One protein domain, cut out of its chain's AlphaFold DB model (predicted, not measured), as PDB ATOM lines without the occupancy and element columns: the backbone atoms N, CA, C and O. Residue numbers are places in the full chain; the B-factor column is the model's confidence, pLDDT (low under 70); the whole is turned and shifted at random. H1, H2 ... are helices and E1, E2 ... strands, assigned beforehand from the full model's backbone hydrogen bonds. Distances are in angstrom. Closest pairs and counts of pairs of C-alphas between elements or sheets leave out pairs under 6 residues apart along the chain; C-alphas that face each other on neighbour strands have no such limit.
ATOM      1  N   ASP A  64      39.010  10.426  57.602       56.81
ATOM      2  CA  ASP A  64      39.629   9.226  58.214       56.81
ATOM      3  C   ASP A  64      39.512   7.968  57.310       56.81
ATOM      4  O   ASP A  64      40.232   6.979  57.491       56.81
ATOM      5  N   PHE A  65      38.604   8.014  56.323       65.12
ATOM      6  CA  PHE A  65      38.276   6.941  55.394       65.12
ATOM      7  C   PHE A  65      38.449   7.283  53.894       65.12
ATOM      8  O   PHE A  65      38.098   6.435  53.069       65.12
ATOM      9  N   ALA A  66      39.004   8.445  53.509       61.66
ATOM     10  CA  ALA A  66      39.221   8.762  52.085       61.66
ATOM     11  C   ALA A  66      40.212   7.804  51.413       61.66
ATOM     12  O   ALA A  66      41.011   7.116  52.063       61.66
ATOM     13  N   GLY A  67      40.127   7.737  50.080       64.69
ATOM     14  CA  GLY A  67      41.026   6.941  49.238       64.69
ATOM     15  C   GLY A  67      40.920   5.429  49.454       64.69
ATOM     16  O   GLY A  67      41.772   4.672  48.996       64.69
ATOM     17  N   ASN A  68      39.906   4.969  50.191       79.44
ATOM     18  CA  ASN A  68      39.718   3.572  50.546       79.44
ATOM     19  C   ASN A  68      38.247   3.175  50.450       79.44
ATOM     20  O   ASN A  68      37.355   3.988  50.680       79.44
ATOM     21  N   VAL A  69      38.013   1.891  50.183       85.00
ATOM     22  CA  VAL A  69      36.682   1.290  50.249       85.00
ATOM     23  C   VAL A  69      36.585   0.456  51.519       85.00
ATOM     24  O   VAL A  69      37.283  -0.550  51.664       85.00
ATOM     25  N   TYR A  70      35.719   0.862  52.441       90.06
ATOM     26  CA  TYR A  70      35.395   0.099  53.642       90.06
ATOM     27  C   TYR A  70      34.065  -0.608  53.460       90.06
ATOM     28  O   TYR A  70      33.109  -0.004  52.981       90.06
ATOM     29  N   TYR A  71      33.979  -1.870  53.862       92.50
ATOM     30  CA  TYR A  71      32.769  -2.663  53.670       92.50
ATOM     31  C   TYR A  71      32.428  -3.470  54.919       92.50
ATOM     32  O   TYR A  71      33.271  -4.169  55.477       92.50
ATOM     33  N   ILE A  72      31.164  -3.396  55.336       90.62
ATOM     34  CA  ILE A  72      30.573  -4.310  56.309       90.62
ATOM     35  C   ILE A  72      29.513  -5.131  55.585       90.62
ATOM     36  O   ILE A  72      28.456  -4.624  55.196       90.62
ATOM     37  N   GLU A  73      29.791  -6.425  55.461       86.62
ATOM     38  CA  GLU A  73      28.933  -7.378  54.770       86.62
ATOM     39  C   GLU A  73      27.472  -7.307  55.241       86.62
ATOM     40  O   GLU A  73      27.159  -7.464  56.425       86.62
ATOM     41  N   GLY A  74      26.568  -7.045  54.291       82.94
ATOM     42  CA  GLY A  74      25.126  -6.953  54.534       82.94
ATOM     43  C   GLY A  74      24.668  -5.747  55.366       82.94
ATOM     44  O   GLY A  74      23.498  -5.706  55.758       82.94
ATOM     45  N   PHE A  75      25.550  -4.785  55.652       87.12
ATOM     46  CA  PHE A  75      25.218  -3.572  56.403       87.12
ATOM     47  C   PHE A  75      25.406  -2.296  55.577       87.12
ATOM     48  O   PHE A  75      24.480  -1.490  55.515       87.12
ATOM     49  N   GLY A  76      26.564  -2.119  54.943       90.31
ATOM     50  CA  GLY A  76      26.877  -0.916  54.174       90.31
ATOM     51  C   GLY A  76      28.367  -0.770  53.891       90.31
ATOM     52  O   GLY A  76      29.183  -1.561  54.372       90.31
ATOM     53  N   ALA A  77      28.712   0.252  53.121       91.50
ATOM     54  CA  ALA A  77      30.073   0.589  52.741       91.50
ATOM     55  C   ALA A  77      30.348   2.092  52.892       91.50
ATOM     56  O   ALA A  77      29.422   2.905  52.877       91.50
ATOM     57  N   LEU A  78      31.631   2.438  52.995       88.62
ATOM     58  CA  LEU A  78      32.149   3.769  52.687       88.62
ATOM     59  C   LEU A  78      33.039   3.642  51.458       88.62
ATOM     60  O   LEU A  78      34.050   2.940  51.511       88.62
ATOM     61  N   VAL A  79      32.668   4.303  50.372       86.44
ATOM     62  CA  VAL A  79      33.418   4.329  49.117       86.44
ATOM     63  C   VAL A  79      34.082   5.691  49.039       86.44
ATOM     64  O   VAL A  79      33.412   6.698  48.878       86.44
ATOM     65  N   TYR A  80      35.387   5.745  49.310       78.50
ATOM     66  CA  TYR A  80      36.160   6.996  49.344       78.50
ATOM     67  C   TYR A  80      35.612   8.063  50.312       78.50
ATOM     68  O   TYR A  80      35.909   9.242  50.179       78.50
ATOM     69  N   GLY A  81      34.856   7.636  51.329       74.56
ATOM     70  CA  GLY A  81      34.159   8.514  52.272       74.56
ATOM     71  C   GLY A  81      32.649   8.617  52.031       74.56
ATOM     72  O   GLY A  81      31.914   8.910  52.975       74.56
ATOM     73  N   SER A  82      32.156   8.285  50.841       81.50
ATOM     74  CA  SER A  82      30.728   8.314  50.511       81.50
ATOM     75  C   SER A  82      29.986   7.076  51.035       81.50
ATOM     76  O   SER A  82      30.410   5.941  50.796       81.50
ATOM     77  N   PRO A  83      28.882   7.235  51.790       86.62
ATOM     78  CA  PRO A  83      28.060   6.119  52.238       86.62
ATOM     79  C   PRO A  83      27.358   5.409  51.077       86.62
ATOM     80  O   PRO A  83      26.487   5.977  50.425       86.62
ATOM     81  N   CYS A  84      27.649   4.122  50.896       90.06
ATOM     82  CA  CYS A  84      27.003   3.277  49.895       90.06
ATOM     83  C   CYS A  84      26.258   2.119  50.575       90.06
ATOM     84  O   CYS A  84      26.840   1.334  51.326       90.06
ATOM     85  N   PHE A  85      24.949   2.000  50.326       88.31
ATOM     86  CA  PHE A  85      24.077   1.034  51.019       88.31
ATOM     87  C   PHE A  85      23.293   0.102  50.105       88.31
ATOM     88  O   PHE A  85      22.751  -0.890  50.598       88.31
ATOM     89  N   ASP A  86      23.168   0.425  48.820       87.19
ATOM     90  CA  ASP A  86      22.384  -0.373  47.883       87.19
ATOM     91  C   ASP A  86      22.815  -0.074  46.442       87.19
ATOM     92  O   ASP A  86      22.995   1.100  46.130       87.19
ATOM     93  N   PRO A  87      22.951  -1.089  45.571       93.44
ATOM     94  CA  PRO A  87      23.045  -2.509  45.892       93.44
ATOM     95  C   PRO A  87      24.412  -2.862  46.498       93.44
ATOM     96  O   PRO A  87      25.451  -2.463  45.985       93.44
ATOM     97  N   LEU A  88      24.438  -3.674  47.559       94.31
ATOM     98  CA  LEU A  88      25.690  -4.218  48.114       94.31
ATOM     99  C   LEU A  88      26.107  -5.520  47.405       94.31
ATOM    100  O   LEU A  88      25.222  -6.285  47.005       94.31
ATOM    101  N   PRO A  89      27.418  -5.826  47.300       93.75
ATOM    102  CA  PRO A  89      27.891  -7.100  46.768       93.75
ATOM    103  C   PRO A  89      27.281  -8.301  47.513       93.75
ATOM    104  O   PRO A  89      27.294  -8.321  48.751       93.75
ATOM    105  N   PRO A  90      26.775  -9.330  46.802       91.62
ATOM    106  CA  PRO A  90      26.316 -10.565  47.434       91.62
ATOM    107  C   PRO A  90      27.412 -11.248  48.274       91.62
ATOM    108  O   PRO A  90      28.599 -11.172  47.949       91.62
ATOM    109  N   GLU A  91      27.015 -11.981  49.321       87.56
ATOM    110  CA  GLU A  91      27.947 -12.761  50.157       87.56
ATOM    111  C   GLU A  91      28.811 -13.687  49.285       87.56
ATOM    112  O   GLU A  91      28.305 -14.532  48.537       87.56
ATOM    113  N   GLY A  92      30.132 -13.511  49.372       87.19
ATOM    114  CA  GLY A  92      31.107 -14.278  48.594       87.19
ATOM    115  C   GLY A  92      31.107 -14.025  47.080       87.19
ATOM    116  O   GLY A  92      31.592 -14.887  46.344       87.19
ATOM    117  N   TYR A  93      30.566 -12.896  46.610       92.56
ATOM    118  CA  TYR A  93      30.576 -12.521  45.194       92.56
ATOM    119  C   TYR A  93      31.995 -12.471  44.596       92.56
ATOM    120  O   TYR A  93      32.922 -11.945  45.206       92.56
ATOM    121  N   ASP A  94      32.172 -13.030  43.399       90.06
ATOM    122  CA  ASP A  94      33.473 -13.192  42.732       90.06
ATOM    123  C   ASP A  94      33.533 -12.541  41.336       90.06
ATOM    124  O   ASP A  94      34.446 -12.824  40.559       90.06
ATOM    125  N   GLY A  95      32.556 -11.687  41.007       90.44
ATOM    126  CA  GLY A  95      32.397 -11.084  39.676       90.44
ATOM    127  C   GLY A  95      31.556 -11.918  38.698       90.44
ATOM    128  O   GLY A  95      31.406 -11.540  37.535       90.44
ATOM    129  N   GLY A  96      31.023 -13.065  39.136       92.19
ATOM    130  CA  GLY A  96      30.147 -13.925  38.338       92.19
ATOM    131  C   GLY A  96      28.678 -13.487  38.307       92.19
ATOM    132  O   GLY A  96      28.343 -12.311  38.442       92.19
ATOM    133  N   ALA A  97      27.785 -14.462  38.130       95.88
ATOM    134  CA  ALA A  97      26.341 -14.245  38.146       95.88
ATOM    135  C   ALA A  97      25.831 -13.950  39.563       95.88
ATOM    136  O   ALA A  97      26.311 -14.533  40.542       95.88
ATOM    137  N   GLY A  98      24.794 -13.127  39.667       95.19
ATOM    138  CA  GLY A  98      24.238 -12.741  40.955       95.19
ATOM    139  C   GLY A  98      22.855 -12.118  40.854       95.19
ATOM    140  O   GLY A  98      22.237 -12.053  39.792       95.19
ATOM    141  N   SER A  99      22.349 -11.706  42.011       95.25
ATOM    142  CA  SER A  99      21.153 -10.886  42.090       95.25
ATOM    143  C   SER A  99      21.231  -9.959  43.290       95.25
ATOM    144  O   SER A  99      21.685 -10.367  44.363       95.25
ATOM    145  N   VAL A 100      20.782  -8.727  43.082       96.00
ATOM    146  CA  VAL A 100      20.726  -7.675  44.093       96.00
ATOM    147  C   VAL A 100      19.428  -6.897  43.984       96.00
ATOM    148  O   VAL A 100      18.716  -6.970  42.985       96.00
ATOM    149  N   ILE A 101      19.115  -6.162  45.041       94.69
ATOM    150  CA  ILE A 101      17.987  -5.242  45.062       94.69
ATOM    151  C   ILE A 101      18.543  -3.844  44.830       94.69
ATOM    152  O   ILE A 101      19.499  -3.469  45.491       94.69
ATOM    153  N   TYR A 102      17.961  -3.094  43.907       94.44
ATOM    154  CA  TYR A 102      18.246  -1.679  43.718       94.44
ATOM    155  C   TYR A 102      17.088  -0.861  44.277       94.44
ATOM    156  O   TYR A 102      15.925  -1.037  43.897       94.44
ATOM    157  N   ARG A 103      17.397   0.033  45.212       93.12
ATOM    158  CA  ARG A 103      16.461   1.054  45.677       93.12
ATOM    159  C   ARG A 103      16.710   2.325  44.895       93.12
ATOM    160  O   ARG A 103      17.785   2.899  44.972       93.12
ATOM    161  N   HIS A 104      15.676   2.770  44.201       91.00
ATOM    162  CA  HIS A 104      15.721   3.986  43.409       91.00
ATOM    163  C   HIS A 104      16.057   5.227  44.233       91.00
ATOM    164  O   HIS A 104      15.620   5.369  45.379       91.00
ATOM    165  N   LEU A 105      16.730   6.173  43.577       82.69
ATOM    166  CA  LEU A 105      17.074   7.488  44.131       82.69
ATOM    167  C   LEU A 105      15.842   8.392  44.314       82.69
ATOM    168  O   LEU A 105      15.883   9.413  45.000       82.69
ATOM    169  N   ILE A 106      14.710   8.003  43.723       80.25
ATOM    170  CA  ILE A 106      13.434   8.705  43.836       80.25
ATOM    171  C   ILE A 106      12.634   8.172  45.022       80.25
ATOM    172  O   ILE A 106      12.400   6.971  45.166       80.25
ATOM    173  N   GLN A 107      12.121   9.098  45.832       76.25
ATOM    174  CA  GLN A 107      11.278   8.783  46.979       76.25
ATOM    175  C   GLN A 107      10.002   8.016  46.568       76.25
ATOM    176  O   GLN A 107       9.328   8.375  45.605       76.25
ATOM    177  N   ASP A 108       9.652   6.983  47.341       81.25
ATOM    178  CA  ASP A 108       8.435   6.162  47.204       81.25
ATOM    179  C   ASP A 108       8.328   5.271  45.940       81.25
ATOM    180  O   ASP A 108       7.252   4.724  45.675       81.25
ATOM    181  N   LYS A 109       9.411   5.070  45.172       87.69
ATOM    182  CA  LYS A 109       9.459   4.056  44.100       87.69
ATOM    183  C   LYS A 109       9.774   2.673  44.695       87.69
ATOM    184  O   LYS A 109      10.652   2.541  45.548       87.69
ATOM    185  N   ASP A 110       9.018   1.651  44.283       92.12
ATOM    186  CA  ASP A 110       9.266   0.265  44.704       92.12
ATOM    187  C   ASP A 110      10.635  -0.196  44.166       92.12
ATOM    188  O   ASP A 110      10.960   0.147  43.033       92.12
ATOM    189  N   PRO A 111      11.433  -0.947  44.945       94.12
ATOM    190  CA  PRO A 111      12.755  -1.383  44.513       94.12
ATOM    191  C   PRO A 111      12.682  -2.436  43.403       94.12
ATOM    192  O   PRO A 111      11.791  -3.294  43.417       94.12
ATOM    193  N   ASP A 112      13.671  -2.416  42.514       95.56
ATOM    194  CA  ASP A 112      13.838  -3.390  41.436       95.56
ATOM    195  C   ASP A 112      14.839  -4.490  41.826       95.56
ATOM    196  O   ASP A 112      15.804  -4.267  42.558       95.56
ATOM    197  N   GLU A 113      14.597  -5.716  41.360       96.81
ATOM    198  CA  GLU A 113      15.549  -6.826  41.483       96.81
ATOM    199  C   GLU A 113      16.397  -6.879  40.211       96.81
ATOM    200  O   GLU A 113      15.874  -7.137  39.126       96.81
ATOM    201  N   ILE A 114      17.706  -6.674  40.351       96.81
ATOM    202  CA  ILE A 114      18.671  -6.865  39.269       96.81
ATOM    203  C   ILE A 114      19.128  -8.322  39.328       96.81
ATOM    204  O   ILE A 114      19.611  -8.788  40.364       96.81
ATOM    205  N   VAL A 115      18.968  -9.056  38.229       97.12
ATOM    206  CA  VAL A 115      19.465 -10.431  38.075       97.12
ATOM    207  C   VAL A 115      20.418 -10.431  36.894       97.12
ATOM    208  O   VAL A 115      19.993 -10.173  35.769       97.12
ATOM    209  N   PHE A 116      21.689 -10.729  37.144       97.12
ATOM    210  CA  PHE A 116      22.758 -10.540  36.168       97.12
ATOM    211  C   PHE A 116      23.587 -11.813  35.967       97.12
ATOM    212  O   PHE A 116      23.818 -12.590  36.903       97.12
ATOM    213  N   GLU A 117      24.013 -12.053  34.727       95.69
ATOM    214  CA  GLU A 117      24.801 -13.227  34.326       95.69
ATOM    215  C   GLU A 117      26.298 -13.073  34.642       95.69
ATOM    216  O   GLU A 117      26.975 -14.070  34.912       95.69
ATOM    217  N   ASP A 118      26.797 -11.838  34.639       95.88
ATOM    218  CA  ASP A 118      28.160 -11.459  35.008       95.88
ATOM    219  C   ASP A 118      28.231  -9.981  35.444       95.88
ATOM    220  O   ASP A 118      27.221  -9.275  35.482       95.88
ATOM    221  N   TYR A 119      29.426  -9.522  35.823       95.75
ATOM    222  CA  TYR A 119      29.637  -8.153  36.297       95.75
ATOM    223  C   TYR A 119      29.402  -7.066  35.228       95.75
ATOM    224  O   TYR A 119      29.020  -5.949  35.569       95.75
ATOM    225  N   GLU A 120      29.588  -7.359  33.937       96.00
ATOM    226  CA  GLU A 120      29.301  -6.375  32.880       96.00
ATOM    227  C   GLU A 120      27.792  -6.210  32.679       96.00
ATOM    228  O   GLU A 120      27.309  -5.085  32.567       96.00
ATOM    229  N   ASP A 121      27.045  -7.316  32.718       97.38
ATOM    230  CA  ASP A 121      25.577  -7.312  32.681       97.38
ATOM    231  C   ASP A 121      24.983  -6.558  33.887       97.38
ATOM    232  O   ASP A 121      24.035  -5.785  33.744       97.38
ATOM    233  N   PHE A 122      25.592  -6.689  35.073       97.62
ATOM    234  CA  PHE A 122      25.222  -5.876  36.236       97.62
ATOM    235  C   PHE A 122      25.389  -4.371  35.977       97.62
ATOM    236  O   PHE A 122      24.462  -3.605  36.242       97.62
ATOM    237  N   LYS A 123      26.541  -3.948  35.437       95.88
ATOM    238  CA  LYS A 123      26.814  -2.534  35.128       95.88
ATOM    239  C   LYS A 123      25.831  -1.964  34.111       95.88
ATOM    240  O   LYS A 123      25.356  -0.846  34.295       95.88
ATOM    241  N   GLU A 124      25.512  -2.728  33.065       96.38
ATOM    242  CA  GLU A 124      24.543  -2.323  32.038       96.38
ATOM    243  C   GLU A 124      23.150  -2.120  32.650       96.38
ATOM    244  O   GLU A 124      22.571  -1.043  32.513       96.38
ATOM    245  N   GLN A 125      22.651  -3.104  33.406       97.88
ATOM    246  CA  GLN A 125      21.331  -3.018  34.040       97.88
ATOM    247  C   GLN A 125      21.249  -1.898  35.091       97.88
ATOM    248  O   GLN A 125      20.242  -1.193  35.159       97.88
ATOM    249  N   LEU A 126      22.299  -1.702  35.897       96.75
ATOM    250  CA  LEU A 126      22.345  -0.615  36.878       96.75
ATOM    251  C   LEU A 126      22.327   0.759  36.189       96.75
ATOM    252  O   LEU A 126      21.569   1.636  36.598       96.75
ATOM    253  N   SER A 127      23.108   0.930  35.118       93.50
ATOM    254  CA  SER A 127      23.140   2.174  34.340       93.50
ATOM    255  C   SER A 127      21.771   2.508  33.734       93.50
ATOM    256  O   SER A 127      21.339   3.662  33.784       93.50
ATOM    257  N   GLU A 128      21.039   1.508  33.227       96.75
ATOM    258  CA  GLU A 128      19.677   1.704  32.717       96.75
ATOM    259  C   GLU A 128      18.711   2.195  33.808       96.75
ATOM    260  O   GLU A 128      17.955   3.141  33.572       96.75
ATOM    261  N   LEU A 129      18.757   1.599  35.004       96.06
ATOM    262  CA  LEU A 129      17.896   1.983  36.130       96.06
ATOM    263  C   LEU A 129      18.213   3.389  36.657       96.06
ATOM    264  O   LEU A 129      17.297   4.139  37.006       96.06
ATOM    265  N   ILE A 130      19.488   3.774  36.668       89.12
ATOM    266  CA  ILE A 130      19.916   5.126  37.046       89.12
ATOM    267  C   ILE A 130      19.434   6.151  36.019       89.12
ATOM    268  O   ILE A 130      18.852   7.172  36.385       89.12
ATOM    269  N   GLU A 131      19.556   5.855  34.728       89.06
ATOM    270  CA  GLU A 131      19.042   6.719  33.663       89.06
ATOM    271  C   GLU A 131      17.502   6.839  33.701       89.06
ATOM    272  O   GLU A 131      16.938   7.881  33.343       89.06
ATOM    273  N   GLU A 132      16.784   5.805  34.151       94.00
ATOM    274  CA  GLU A 132      15.348   5.906  34.438       94.00
ATOM    275  C   GLU A 132      15.042   6.862  35.595       94.00
ATOM    276  O   GLU A 132      14.090   7.645  35.500       94.00
ATOM    277  N   ASP A 133      15.836   6.824  36.664       88.00
ATOM    278  CA  ASP A 133      15.681   7.731  37.802       88.00
ATOM    279  C   ASP A 133      16.013   9.179  37.404       88.00
ATOM    280  O   ASP A 133      15.262  10.098  37.749       88.00
ATOM    281  N   ILE A 134      17.037   9.399  36.572       76.19
ATOM    282  CA  ILE A 134      17.347  10.717  35.986       76.19
ATOM    283  C   ILE A 134      16.147  11.241  35.188       76.19
ATOM    284  O   ILE A 134      15.654  12.349  35.422       76.19
ATOM    285  N   LYS A 135      15.587  10.423  34.286       86.69
ATOM    286  CA  LYS A 135      14.394  10.791  33.495       86.69
ATOM    287  C   LYS A 135      13.166  11.084  34.350       86.69
ATOM    288  O   LYS A 135      12.289  11.837  33.918       86.69
ATOM    289  N   ALA A 136      13.071  10.470  35.523       85.62
ATOM    290  CA  ALA A 136      11.968  10.656  36.453       85.62
ATOM    291  C   ALA A 136      12.204  11.796  37.468       85.62
ATOM    292  O   ALA A 136      11.333  12.046  38.306       85.62
ATOM    293  N   GLY A 137      13.299  12.553  37.324       74.56
ATOM    294  CA  GLY A 137      13.539  13.812  38.031       74.56
ATOM    295  C   GLY A 137      14.669  13.776  39.058       74.56
ATOM    296  O   GLY A 137      14.801  14.737  39.814       74.56
ATOM    297  N   CYS A 138      15.467  12.704  39.109       68.62
ATOM    298  CA  CYS A 138      16.717  12.705  39.863       68.62
ATOM    299  C   CYS A 138      17.747  13.615  39.165       68.62
ATOM    300  O   CYS A 138      17.899  13.522  37.944       68.62
ATOM    301  N   PRO A 139      18.459  14.497  39.890       58.31
ATOM    302  CA  PRO A 139      19.580  15.236  39.319       58.31
ATOM    303  C   PRO A 139      20.634  14.275  38.745       58.31
ATOM    304  O   PRO A 139      20.947  13.270  39.378       58.31
ATOM    305  N   ARG A 140      21.159  14.577  37.546       71.00
ATOM    306  CA  ARG A 140      22.086  13.689  36.820       71.00
ATOM    307  C   ARG A 140      23.379  13.436  37.589       71.00
ATOM    308  O   ARG A 140      23.731  12.283  37.766       71.00
ATOM    309  N   VAL A 141      24.031  14.496  38.065       51.38
ATOM    310  CA  VAL A 141      25.347  14.403  38.715       51.38
ATOM    311  C   VAL A 141      25.310  13.486  39.957       51.38
ATOM    312  O   VAL A 141      25.967  12.453  39.914       51.38
ATOM    313  N   PRO A 142      24.431  13.694  40.961       66.19
ATOM    314  CA  PRO A 142      24.285  12.762  42.090       66.19
ATOM    315  C   PRO A 142      23.919  11.321  41.708       66.19
ATOM    316  O   PRO A 142      24.183  10.382  42.455       66.19
ATOM    317  N   ALA A 143      23.240  11.131  40.575       68.19
ATOM    318  CA  ALA A 143      22.852   9.808  40.105       68.19
ATOM    319  C   ALA A 143      24.027   9.071  39.438       68.19
ATOM    320  O   ALA A 143      24.162   7.859  39.608       68.19
ATOM    321  N   GLU A 144      24.878   9.800  38.713       71.88
ATOM    322  CA  GLU A 144      26.131   9.296  38.144       71.88
ATOM    323  C   GLU A 144      27.171   9.029  39.247       71.88
ATOM    324  O   GLU A 144      27.760   7.955  39.261       71.88
ATOM    325  N   GLU A 145      27.299   9.902  40.250       72.88
ATOM    326  CA  GLU A 145      28.137   9.650  41.436       72.88
ATOM    327  C   GLU A 145      27.696   8.383  42.186       72.88
ATOM    328  O   GLU A 145      28.515   7.540  42.548       72.88
ATOM    329  N   HIS A 146      26.383   8.194  42.374       82.38
ATOM    330  CA  HIS A 146      25.860   6.986  43.010       82.38
ATOM    331  C   HIS A 146      26.208   5.717  42.220       82.38
ATOM    332  O   HIS A 146      26.519   4.686  42.821       82.38
ATOM    333  N   PHE A 147      26.173   5.782  40.883       86.88
ATOM    334  CA  PHE A 147      26.650   4.692  40.032       86.88
ATOM    335  C   PHE A 147      28.121   4.393  40.315       86.88
ATOM    336  O   PHE A 147      28.466   3.246  40.600       86.88
ATOM    337  N   ASP A 148      28.965   5.421  40.270       81.81
ATOM    338  CA  ASP A 148      30.410   5.292  40.437       81.81
ATOM    339  C   ASP A 148      30.785   4.758  41.826       81.81
ATOM    340  O   ASP A 148      31.656   3.893  41.924       81.81
ATOM    341  N   ASP A 149      30.070   5.155  42.882       85.94
ATOM    342  CA  ASP A 149      30.236   4.605  44.231       85.94
ATOM    343  C   ASP A 149      29.928   3.101  44.276       85.94
ATOM    344  O   ASP A 149      30.689   2.303  44.840       85.94
ATOM    345  N   ILE A 150      28.822   2.679  43.654       94.81
ATOM    346  CA  ILE A 150      28.453   1.261  43.583       94.81
ATOM    347  C   ILE A 150      29.513   0.483  42.797       94.81
ATOM    348  O   ILE A 150      29.944  -0.585  43.240       94.81
ATOM    349  N   ILE A 151      29.964   0.999  41.652       94.38
ATOM    350  CA  ILE A 151      30.991   0.334  40.838       94.38
ATOM    351  C   ILE A 151      32.325   0.275  41.584       94.38
ATOM    352  O   ILE A 151      32.936  -0.792  41.647       94.38
ATOM    353  N   GLY A 152      32.730   1.361  42.244       87.38
ATOM    354  CA  GLY A 152      33.928   1.411  43.079       87.38
ATOM    355  C   GLY A 152      33.895   0.385  44.213       87.38
ATOM    356  O   GLY A 152      34.894  -0.299  44.464       87.38
ATOM    357  N   LEU A 153      32.735   0.196  44.853       95.12
ATOM    358  CA  LEU A 153      32.537  -0.859  45.849       95.12
ATOM    359  C   LEU A 153      32.715  -2.259  45.251       95.12
ATOM    360  O   LEU A 153      33.411  -3.093  45.837       95.12
ATOM    361  N   TYR A 154      32.083  -2.537  44.110       95.88
ATOM    362  CA  TYR A 154      32.156  -3.852  43.471       95.88
ATOM    363  C   TYR A 154      33.565  -4.174  42.974       95.88
ATOM    364  O   TYR A 154      34.048  -5.282  43.219       95.88
ATOM    365  N   ASP A 155      34.245  -3.215  42.348       92.81
ATOM    366  CA  ASP A 155      35.624  -3.364  41.886       92.81
ATOM    367  C   ASP A 155      36.559  -3.696  43.054       92.81
ATOM    368  O   ASP A 155      37.275  -4.704  43.011       92.81
ATOM    369  N   ALA A 156      36.489  -2.922  44.144       92.31
ATOM    370  CA  ALA A 156      37.287  -3.175  45.341       92.31
ATOM    371  C   ALA A 156      36.944  -4.526  45.991       92.31
ATOM    372  O   ALA A 156      37.831  -5.231  46.482       92.31
ATOM    373  N   TYR A 157      35.667  -4.919  46.000       94.25
ATOM    374  CA  TYR A 157      35.235  -6.195  46.570       94.25
ATOM    375  C   TYR A 157      35.762  -7.389  45.763       94.25
ATOM    376  O   TYR A 157      36.359  -8.301  46.339       94.25
ATOM    377  N   ILE A 158      35.624  -7.358  44.433       94.31
ATOM    378  CA  ILE A 158      36.118  -8.402  43.518       94.31
ATOM    379  C   ILE A 158      37.650  -8.502  43.577       94.31
ATOM    380  O   ILE A 158      38.201  -9.608  43.572       94.31
ATOM    381  N   ALA A 159      38.345  -7.365  43.660       92.44
ATOM    382  CA  ALA A 159      39.801  -7.316  43.784       92.44
ATOM    383  C   ALA A 159      40.312  -7.793  45.160       92.44
ATOM    384  O   ALA A 159      41.494  -8.118  45.303       92.44
ATOM    385  N   GLY A 160      39.434  -7.882  46.166       93.06
ATOM    386  CA  GLY A 160      39.813  -8.174  47.550       93.06
ATOM    387  C   GLY A 160      40.539  -7.007  48.228       93.06
ATOM    388  O   GLY A 160      41.379  -7.232  49.099       93.06
ATOM    389  N   GLU A 161      40.238  -5.780  47.804       92.56
ATOM    390  CA  GLU A 161      40.852  -4.522  48.252       92.56
ATOM    391  C   GLU A 161      39.974  -3.749  49.249       92.56
ATOM    392  O   GLU A 161      40.385  -2.709  49.765       92.56
ATOM    393  N   THR A 162      38.791  -4.275  49.582       93.12
ATOM    394  CA  THR A 162      37.964  -3.728  50.666       93.12
ATOM    395  C   THR A 162      38.658  -3.845  52.022       93.12
ATOM    396  O   THR A 162      39.367  -4.812  52.322       93.12
ATOM    397  N   LYS A 163      38.441  -2.837  52.865       91.12
ATOM    398  CA  LYS A 163      38.929  -2.781  54.240       91.12
ATOM    399  C   LYS A 163      37.792  -3.032  55.226       91.12
ATOM    400  O   LYS A 163      36.664  -2.586  55.026       91.12
ATOM    401  N   ASP A 164      38.120  -3.696  56.328       86.88
ATOM    402  CA  ASP A 164      37.205  -3.828  57.459       86.88
ATOM    403  C   ASP A 164      37.084  -2.480  58.190       86.88
ATOM    404  O   ASP A 164      38.090  -1.814  58.451       86.88
ATOM    405  N   ILE A 165      35.863  -2.112  58.574       85.00
ATOM    406  CA  ILE A 165      35.566  -1.007  59.494       85.00
ATOM    407  C   ILE A 165      34.707  -1.542  60.642       85.00
ATOM    408  O   ILE A 165      33.843  -2.398  60.432       85.00
ATOM    409  N   ASP A 166      34.966  -1.087  61.871       86.81
ATOM    410  CA  ASP A 166      34.103  -1.439  62.995       86.81
ATOM    411  C   ASP A 166      32.723  -0.805  62.800       86.81
ATOM    412  O   ASP A 166      32.584   0.319  62.316       86.81
ATOM    413  N   ARG A 167      31.674  -1.536  63.169       86.50
ATOM    414  CA  ARG A 167      30.308  -1.054  62.992       86.50
ATOM    415  C   ARG A 167      30.023   0.198  63.819       86.50
ATOM    416  O   ARG A 167      29.324   1.074  63.317       86.50
ATOM    417  N   ASP A 168      30.535   0.281  65.045       84.00
ATOM    418  CA  ASP A 168      30.333   1.453  65.898       84.00
ATOM    419  C   ASP A 168      31.061   2.675  65.300       84.00
ATOM    420  O   ASP A 168      30.539   3.789  65.356       84.00
ATOM    421  N   ASP A 169      32.220   2.461  64.661       81.69
ATOM    422  CA  ASP A 169      32.972   3.510  63.959       81.69
ATOM    423  C   ASP A 169      32.232   3.985  62.697       81.69
ATOM    424  O   ASP A 169      32.126   5.191  62.464       81.69
ATOM    425  N   LEU A 170      31.652   3.061  61.919       83.81
ATOM    426  CA  LEU A 170      30.817   3.405  60.767       83.81
ATOM    427  C   LEU A 170      29.551   4.160  61.194       83.81
ATOM    428  O   LEU A 170      29.207   5.172  60.596       83.81
ATOM    429  N   GLU A 171      28.855   3.702  62.236       86.12
ATOM    430  CA  GLU A 171      27.657   4.385  62.741       86.12
ATOM    431  C   GLU A 171      27.997   5.803  63.247       86.12
ATOM    432  O   GLU A 171      27.293   6.752  62.899       86.12
ATOM    433  N   ALA A 172      29.109   5.980  63.970       80.62
ATOM    434  CA  ALA A 172      29.577   7.298  64.414       80.62
ATOM    435  C   ALA A 172      29.982   8.215  63.247       80.62
ATOM    436  O   ALA A 172      29.722   9.421  63.281       80.62
ATOM    437  N   TYR A 173      30.603   7.654  62.208       82.56
ATOM    438  CA  TYR A 173      30.918   8.374  60.980       82.56
ATOM    439  C   TYR A 173      29.648   8.851  60.266       82.56
ATOM    440  O   TYR A 173      29.534  10.027  59.934       82.56
ATOM    441  N   LEU A 174      28.661   7.966  60.094       83.38
ATOM    442  CA  LEU A 174      27.389   8.292  59.447       83.38
ATOM    443  C   LEU A 174      26.605   9.359  60.221       83.38
ATOM    444  O   LEU A 174      25.999  10.232  59.606       83.38
ATOM    445  N   GLU A 175      26.622   9.327  61.556       81.81
ATOM    446  CA  GLU A 175      26.005  10.383  62.372       81.81
ATOM    447  C   GLU A 175      26.604  11.762  62.072       81.81
ATOM    448  O   GLU A 175      25.853  12.727  61.919       81.81
ATOM    449  N   ARG A 176      27.934  11.848  61.938       77.50
ATOM    450  CA  ARG A 176      28.627  13.085  61.553       77.50
ATOM    451  C   ARG A 176      28.328  13.465  60.100       77.50
ATOM    452  O   ARG A 176      28.043  14.627  59.831       77.50
ATOM    453  N   TYR A 177      28.334  12.495  59.184       75.06
ATOM    454  CA  TYR A 177      28.030  12.689  57.760       75.06
ATOM    455  C   TYR A 177      26.651  13.325  57.568       75.06
ATOM    456  O   TYR A 177      26.523  14.398  56.987       75.06
ATOM    457  N   TRP A 178      25.605  12.728  58.146       77.56
ATOM    458  CA  TRP A 178      24.235  13.236  58.010       77.56
ATOM    459  C   TRP A 178      23.982  14.530  58.793       77.56
ATOM    460  O   TRP A 178      22.980  15.205  58.556       77.56
ATOM    461  N   ALA A 179      24.873  14.881  59.725       72.69
ATOM    462  CA  ALA A 179      24.884  16.177  60.396       72.69
ATOM    463  C   ALA A 179      25.593  17.276  59.578       72.69
ATOM    464  O   ALA A 179      25.563  18.433  59.999       72.69
ATOM    465  N   GLY A 180      26.197  16.941  58.428       61.72
ATOM    466  CA  GLY A 180      27.015  17.858  57.626       61.72
ATOM    467  C   GLY A 180      28.370  18.173  58.267       61.72
ATOM    468  O   GLY A 180      28.963  19.207  57.988       61.72
TER     469      GLY A 180
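What this domain is: This is residues 64 to 180 of the 452 residues of the protein "Putative esterase" of Oscillospiraceae bacterium (UniProt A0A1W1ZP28). Look first for a small sheet of three strands, E1, E2 and E3, held between two helices: H2 crosses one face and H3 covers the other. H2 also folds back on H1 as a long helical hairpin, and a two-stranded hairpin, E4 and E5, packs on H1 through E5, away from H3. The printed part has 117 residues, with five named strands followed by three named helices, in the order E1 E2 E3 E4 E5 H1 H2 H3; the sheets run E1 E2 E3 and E4 E5, both antiparallel. The class is mixed, helices and strands, and the whole is compact, with a radius of gyration of the C-alphas of 14.1 A and spans of 34 by 33 by 22 A.

How they stand to each other: Begin at E1, residues 69 to 72, E2, residues 76 to 79, and E3, residues 82 to 84, a meander, each strand the antiparallel neighbour of the one before. Between E1 and E2 you will find N 70 and O 78 at 2.8 A; between E2 and E3, N 79 and O 82 at 2.8 A. H2, residues 140 to 159, is on this sheet at a height of 8.8 A and runs across the strands, at 76 degrees to E1 on the local plane; its closest C-alphas to E2 are those of Asp 149 and Val 79, 5.8 A apart. On the opposite face is H3, residues 167 to 178, at a height of 9.8 A, giving three layers, helices on both faces of a sheet; the C-alphas of Leu 174 and Pro 83 in E3 are 7.6 A apart. Look next at H1, residues 119 to 135: it touches H2 at a shallow tilt of 16 degrees, opposite ways, a helical hairpin whose closest C-alphas, those of Ile 134 and Arg 140, are 5.7 A apart. The hairpin of E4, residues 98 to 102, and E5, residues 112 to 116, has N 102 and O 112 at 2.8 A. The closest C-alphas of E5 and H1 are those of Phe 116 and Phe 122, 5.3 A apart. H1 and H3 are apart. In H1, H2 and H3 every O i to N i+4 pair is within hydrogen-bond range.

Where its parts are: Find C-alpha 69 at (36.682, 1.290, 50.249), where E1 begins; it is 10.3 A long, E2 9.8 A and E3 6.3 A. E4 measures 12.9 A and E5 12.6 A. From C-alpha 140 at (22.086, 13.689, 36.820), H2 runs 28.3 A; H1 runs 24.5 A. H3 runs 16.3 A and ends at C-alpha 178, (24.235, 13.236, 58.010).

The domain as a whole: The two C-alphas farthest apart are those of Glu 117 and Ala 179, 39.3 A. The printed part has no cut, and E3 to E4 is a long link, residues 85 to 97. Mean pLDDT of the printed part is 86.4; look for values under 70 at residues 64 to 67, 138 to 139, 141 to 143 and 180.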